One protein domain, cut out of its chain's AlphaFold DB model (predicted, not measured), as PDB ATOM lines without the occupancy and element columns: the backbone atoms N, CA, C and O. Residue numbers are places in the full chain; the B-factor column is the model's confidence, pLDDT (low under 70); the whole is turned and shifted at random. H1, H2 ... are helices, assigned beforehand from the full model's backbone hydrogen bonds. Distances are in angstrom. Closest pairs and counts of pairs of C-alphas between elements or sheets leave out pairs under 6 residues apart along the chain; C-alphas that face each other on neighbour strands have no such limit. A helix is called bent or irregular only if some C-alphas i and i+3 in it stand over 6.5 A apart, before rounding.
ATOM      1  N   VAL A 709     201.745 153.741 138.566       96.19
ATOM      2  CA  VAL A 709     201.855 154.357 137.236       96.19
ATOM      3  C   VAL A 709     200.925 155.569 137.117       96.19
ATOM      4  O   VAL A 709     201.350 156.639 136.693       96.19
ATOM      5  N   THR A 710     199.672 155.456 137.570       94.94
ATOM      6  CA  THR A 710     198.705 156.572 137.552       94.94
ATOM      7  C   THR A 710     199.176 157.733 138.426       94.94
ATOM      8  O   THR A 710     199.081 158.895 138.029       94.94
ATOM      9  N   LEU A 711     199.697 157.448 139.626       94.88
ATOM     10  CA  LEU A 711     200.209 158.492 140.511       94.88
ATOM     11  C   LEU A 711     201.448 159.177 139.922       94.88
ATOM     12  O   LEU A 711     201.582 160.398 140.044       94.88
ATOM     13  N   GLU A 712     202.330 158.421 139.269       92.88
ATOM     14  CA  GLU A 712     203.492 158.959 138.568       92.88
ATOM     15  C   GLU A 712     203.073 159.864 137.408       92.88
ATOM     16  O   GLU A 712     203.529 161.001 137.360       92.88
ATOM     17  N   GLN A 713     202.130 159.446 136.556       91.00
ATOM     18  CA  GLN A 713     201.596 160.283 135.471       91.00
ATOM     19  C   GLN A 713     201.034 161.619 135.985       91.00
ATOM     20  O   GLN A 713     201.258 162.676 135.392       91.00
ATOM     21  N   ILE A 714     200.316 161.594 137.114       90.50
ATOM     22  CA  ILE A 714     199.774 162.806 137.741       90.50
ATOM     23  C   ILE A 714     200.899 163.677 138.316       90.50
ATOM     24  O   ILE A 714     200.839 164.902 138.219       90.50
ATOM     25  N   THR A 715     201.924 163.073 138.912       89.12
ATOM     26  CA  THR A 715     203.018 163.802 139.575       89.12
ATOM     27  C   THR A 715     204.041 164.349 138.575       89.12
ATOM     28  O   THR A 715     204.624 165.403 138.814       89.12
ATOM     29  N   ALA A 716     204.230 163.676 137.439       84.81
ATOM     30  CA  ALA A 716     205.200 164.032 136.407       84.81
ATOM     31  C   ALA A 716     204.876 165.352 135.696       84.81
ATOM     32  O   ALA A 716     205.773 165.981 135.140       84.81
ATOM     33  N   ASN A 717     203.617 165.807 135.726       82.75
ATOM     34  CA  ASN A 717     203.242 167.112 135.194       82.75
ATOM     35  C   ASN A 717     203.440 168.211 136.256       82.75
ATOM     36  O   ASN A 717     202.588 168.355 137.138       82.75
ATOM     37  N   PRO A 718     204.477 169.066 136.148       76.75
ATOM     38  CA  PRO A 718     204.753 170.109 137.138       76.75
ATOM     39  C   PRO A 718     203.669 171.197 137.187       76.75
ATOM     40  O   PRO A 718     203.622 171.979 138.133       76.75
ATOM     41  N   ASN A 719     202.783 171.260 136.185       79.06
ATOM     42  CA  ASN A 719     201.661 172.199 136.165       79.06
ATOM     43  C   ASN A 719     200.467 171.727 137.010       79.06
ATOM     44  O   ASN A 719     199.514 172.489 137.199       79.06
ATOM     45  N   ASN A 720     200.481 170.484 137.502       81.12
ATOM     46  CA  ASN A 720     199.419 169.981 138.364       81.12
ATOM     47  C   ASN A 720     199.513 170.624 139.763       81.12
ATOM     48  O   ASN A 720     200.574 170.589 140.387       81.12
ATOM     49  N   PRO A 721     198.419 171.202 140.299       83.81
ATOM     50  CA  PRO A 721     198.426 171.777 141.642       83.81
ATOM     51  C   PRO A 721     198.747 170.730 142.713       83.81
ATOM     52  O   PRO A 721     198.246 169.608 142.646       83.81
ATOM     53  N   ALA A 722     199.475 171.122 143.763       86.62
ATOM     54  CA  ALA A 722     199.819 170.228 144.875       86.62
ATOM     55  C   ALA A 722     198.584 169.555 145.510       86.62
ATOM     56  O   ALA A 722     198.602 168.366 145.809       86.62
ATOM     57  N   GLU A 723     197.476 170.290 145.638       85.12
ATOM     58  CA  GLU A 723     196.208 169.759 146.153       85.12
ATOM     59  C   GLU A 723     195.612 168.660 145.252       85.12
ATOM     60  O   GLU A 723     194.997 167.713 145.744       85.12
ATOM     61  N   LEU A 724     195.793 168.752 143.929       86.50
ATOM     62  CA  LEU A 724     195.335 167.728 142.989       86.50
ATOM     63  C   LEU A 724     196.154 166.444 143.150       86.50
ATOM     64  O   LEU A 724     195.580 165.354 143.184       86.50
ATOM     65  N   VAL A 725     197.475 166.578 143.295       91.12
ATOM     66  CA  VAL A 725     198.388 165.451 143.533       91.12
ATOM     67  C   VAL A 725     198.046 164.755 144.853       91.12
ATOM     68  O   VAL A 725     197.901 163.534 144.881       91.12
ATOM     69  N   GLU A 726     197.826 165.515 145.927       91.44
ATOM     70  CA  GLU A 726     197.515 164.944 147.241       91.44
ATOM     71  C   GLU A 726     196.139 164.264 147.277       91.44
ATOM     72  O   GLU A 726     195.997 163.149 147.781       91.44
ATOM     73  N   ASN A 727     195.123 164.871 146.654       91.50
ATOM     74  CA  ASN A 727     193.821 164.222 146.506       91.50
ATOM     75  C   ASN A 727     193.910 162.925 145.694       91.50
ATOM     76  O   ASN A 727     193.249 161.947 146.042       91.50
ATOM     77  N   SER A 728     194.735 162.898 144.644       94.44
ATOM     78  CA  SER A 728     194.960 161.692 143.842       94.44
ATOM     79  C   SER A 728     195.625 160.600 144.672       94.44
ATOM     80  O   SER A 728     195.146 159.471 144.674       94.44
ATOM     81  N   ARG A 729     196.659 160.943 145.452       96.06
ATOM     82  CA  ARG A 729     197.329 160.015 146.375       96.06
ATOM     83  C   ARG A 729     196.344 159.401 147.369       96.06
ATOM     84  O   ARG A 729     196.321 158.182 147.528       96.06
ATOM     85  N   ARG A 730     195.499 160.229 147.993       96.25
ATOM     86  CA  ARG A 730     194.470 159.777 148.940       96.25
ATOM     87  C   ARG A 730     193.464 158.830 148.285       96.25
ATOM     88  O   ARG A 730     193.175 157.779 148.844       96.25
ATOM     89  N   ILE A 731     192.933 159.192 147.116       97.12
ATOM     90  CA  ILE A 731     191.942 158.368 146.411       97.12
ATOM     91  C   ILE A 731     192.563 157.039 145.972       97.12
ATOM     92  O   ILE A 731     191.982 155.992 146.235       97.12
ATOM     93  N   ILE A 732     193.753 157.060 145.368       97.88
ATOM     94  CA  ILE A 732     194.459 155.848 144.931       97.88
ATOM     95  C   ILE A 732     194.717 154.906 146.114       97.88
ATOM     96  O   ILE A 732     194.535 153.700 145.971       97.88
ATOM     97  N   ALA A 733     195.088 155.426 147.289       97.19
ATOM     98  CA  ALA A 733     195.290 154.605 148.483       97.19
ATOM     99  C   ALA A 733     194.002 153.890 148.936       97.19
ATOM    100  O   ALA A 733     194.045 152.710 149.285       97.19
ATOM    101  N   GLU A 734     192.854 154.575 148.892       97.94
ATOM    102  CA  GLU A 734     191.552 153.972 149.203       97.94
ATOM    103  C   GLU A 734     191.168 152.892 148.183       97.94
ATOM    104  O   GLU A 734     190.811 151.778 148.575       97.94
ATOM    105  N   LEU A 735     191.330 153.181 146.887       97.88
ATOM    106  CA  LEU A 735     191.027 152.233 145.812       97.88
ATOM    107  C   LEU A 735     191.940 151.000 145.863       97.88
ATOM    108  O   LEU A 735     191.450 149.875 145.776       97.88
ATOM    109  N   LYS A 736     193.247 151.173 146.105       96.50
ATOM    110  CA  LYS A 736     194.190 150.054 146.279       96.50
ATOM    111  C   LYS A 736     193.829 149.193 147.495       96.50
ATOM    112  O   LYS A 736     194.036 147.986 147.479       96.50
ATOM    113  N   ALA A 737     193.227 149.786 148.527       96.31
ATOM    114  CA  ALA A 737     192.708 149.069 149.691       96.31
ATOM    115  C   ALA A 737     191.298 148.472 149.487       96.31
ATOM    116  O   ALA A 737     190.695 147.981 150.444       96.31
ATOM    117  N   GLY A 738     190.755 148.526 148.265       95.81
ATOM    118  CA  GLY A 738     189.451 147.970 147.910       95.81
ATOM    119  C   GLY A 738     188.248 148.805 148.350       95.81
ATOM    120  O   GLY A 738     187.128 148.293 148.341       95.81
ATOM    121  N   ARG A 739     188.448 150.067 148.750       97.00
ATOM    122  CA  ARG A 739     187.385 150.966 149.222       97.00
ATOM    123  C   ARG A 739     187.090 152.053 148.196       97.00
ATOM    124  O   ARG A 739     187.992 152.680 147.656       97.00
ATOM    125  N   THR A 740     185.808 152.310 147.961       96.25
ATOM    126  CA  THR A 740     185.349 153.394 147.082       96.25
ATOM    127  C   THR A 740     185.317 154.739 147.809       96.25
ATOM    128  O   THR A 740     184.980 154.806 148.992       96.25
ATOM    129  N   VAL A 741     185.557 155.826 147.080       94.88
ATOM    130  CA  VAL A 741     185.454 157.213 147.543       94.88
ATOM    131  C   VAL A 741     184.266 157.894 146.862       94.88
ATOM    132  O   VAL A 741     184.237 158.044 145.642       94.88
ATOM    133  N   SER A 742     183.289 158.354 147.643       87.94
ATOM    134  CA  SER A 742     182.109 159.064 147.126       87.94
ATOM    135  C   SER A 742     182.419 160.501 146.693       87.94
ATOM    136  O   SER A 742     181.895 160.984 145.688       87.94
ATOM    137  N   GLU A 743     183.290 161.187 147.434       85.69
ATOM    138  CA  GLU A 743     183.676 162.573 147.176       85.69
ATOM    139  C   GLU A 743     184.980 162.655 146.380       85.69
ATOM    140  O   GLU A 743     186.085 162.708 146.927       85.69
ATOM    141  N   VAL A 744     184.831 162.682 145.059       84.94
ATOM    142  CA  VAL A 744     185.936 162.841 144.111       84.94
ATOM    143  C   VAL A 744     185.947 164.289 143.610       84.94
ATOM    144  O   VAL A 744     184.934 164.760 143.077       84.94
ATOM    145  N   PRO A 745     187.061 165.032 143.765       82.19
ATOM    146  CA  PRO A 745     187.188 166.369 143.199       82.19
ATOM    147  C   PRO A 745     186.911 166.355 141.695       82.19
ATOM    148  O   PRO A 745     187.372 165.471 140.981       82.19
ATOM    149  N   LEU A 746     186.192 167.358 141.184       72.50
ATOM    150  CA  LEU A 746     185.722 167.335 139.793       72.50
ATOM    151  C   LEU A 746     186.853 167.189 138.760       72.50
ATOM    152  O   LEU A 746     186.654 166.515 137.754       72.50
ATOM    153  N   LEU A 747     188.028 167.779 139.011       73.69
ATOM    154  CA  LEU A 747     189.203 167.650 138.133       73.69
ATOM    155  C   LEU A 747     189.738 166.215 138.046       73.69
ATOM    156  O   LEU A 747     190.417 165.878 137.085       73.69
ATOM    157  N   LEU A 748     189.413 165.378 139.027       84.62
ATOM    158  CA  LEU A 748     189.819 163.984 139.103       84.62
ATOM    159  C   LEU A 748     188.712 163.018 138.665       84.62
ATOM    160  O   LEU A 748     188.945 161.818 138.640       84.62
ATOM    161  N   ASN A 749     187.521 163.498 138.288       83.38
ATOM    162  CA  ASN A 749     186.411 162.618 137.901       83.38
ATOM    163  C   ASN A 749     186.683 161.814 136.625       83.38
ATOM    164  O   ASN A 749     186.176 160.702 136.496       83.38
ATOM    165  N   SER A 750     187.461 162.343 135.677       83.50
ATOM    166  CA  SER A 750     187.837 161.579 134.479       83.50
ATOM    167  C   SER A 750     188.581 160.292 134.843       83.50
ATOM    168  O   SER A 750     188.346 159.267 134.211       83.50
ATOM    169  N   LEU A 751     189.402 160.346 135.896       88.31
ATOM    170  CA  LEU A 751     190.187 159.220 136.394       88.31
ATOM    171  C   LEU A 751     189.438 158.412 137.455       88.31
ATOM    172  O   LEU A 751     189.408 157.199 137.358       88.31
ATOM    173  N   PHE A 752     188.804 159.056 138.439       94.94
ATOM    174  CA  PHE A 752     188.323 158.403 139.663       94.94
ATOM    175  C   PHE A 752     186.821 158.567 139.938       94.94
ATOM    176  O   PHE A 752     186.417 158.374 141.084       94.94
ATOM    177  N   ARG A 753     185.974 158.945 138.962       94.06
ATOM    178  CA  ARG A 753     184.511 159.068 139.191       94.06
ATOM    179  C   ARG A 753     183.952 157.829 139.914       94.06
ATOM    180  O   ARG A 753     184.383 156.727 139.591       94.06
ATOM    181  N   PRO A 754     182.970 157.961 140.824       94.00
ATOM    182  CA  PRO A 754     182.489 156.829 141.621       94.00
ATOM    183  C   PRO A 754     182.125 155.580 140.806       94.00
ATOM    184  O   PRO A 754     182.468 154.474 141.207       94.00
ATOM    185  N   SER A 755     181.516 155.758 139.632       92.81
ATOM    186  CA  SER A 755     181.123 154.657 138.749       92.81
ATOM    187  C   SER A 755     182.294 153.868 138.153       92.81
ATOM    188  O   SER A 755     182.121 152.700 137.859       92.81
ATOM    189  N   VAL A 756     183.500 154.434 138.010       93.69
ATOM    190  CA  VAL A 756     184.663 153.699 137.461       93.69
ATOM    191  C   VAL A 756     185.505 153.023 138.546       93.69
ATOM    192  O   VAL A 756     186.430 152.269 138.258       93.69
TER     193      VAL A 756
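Overview. This is residues 709 to 756 of the 863 residues of the protein "Hydrolase_4 domain-containing protein" of Lachnospiraceae bacterium oral taxon 500 (UniProt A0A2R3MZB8). The long helix H2 has the shorter helices H1 and H3 packed on it, H1 folding against it as a helical hairpin, and the three centres make a triangle. The 48 printed residues hold three named helices, in the order H1, H2, H3, and no named strand; the class is all helix. The whole is compact, with a radius of gyration of the C-alphas of 10.3 A and spans of 28 by 20 by 15 A.

Along the chain. H2, residues 722 to 736, is 21.0 A long, from C-alpha 722 at (199.819, 170.228, 144.875). H1, residues 709 to 716, is 10.3 A long and begins at (201.855, 154.357, 137.236). H3, residues 746 to 752, is 9.3 A long and irregular: C-alphas 747 and 750 are 7.2 A apart.

Arrangement. H2 touches H1, a hairpin at a shallow tilt of 8 degrees, opposite ways; the closest C-alphas, of Thr 715 and Val 725, are 6.3 A apart. H2 touches H3, the same way, at a shallow tilt of 33 degrees, only just short of steep; the closest C-alphas, of Ser 728 and Leu 748, are 7.4 A apart. H1 and H3 are apart. Every O i to N i+4 pair is within hydrogen-bond range in H1 and H2; in H3 1 of 3 is, beside 2 of 4 O i to N i+3 pairs.

Size, cuts and confidence. The farthest C-alphas, of Asn 719 and Gly 738, are 29.6 A apart. The printed part has no cut, no link is long, and no printed residue is under 70 in pLDDT.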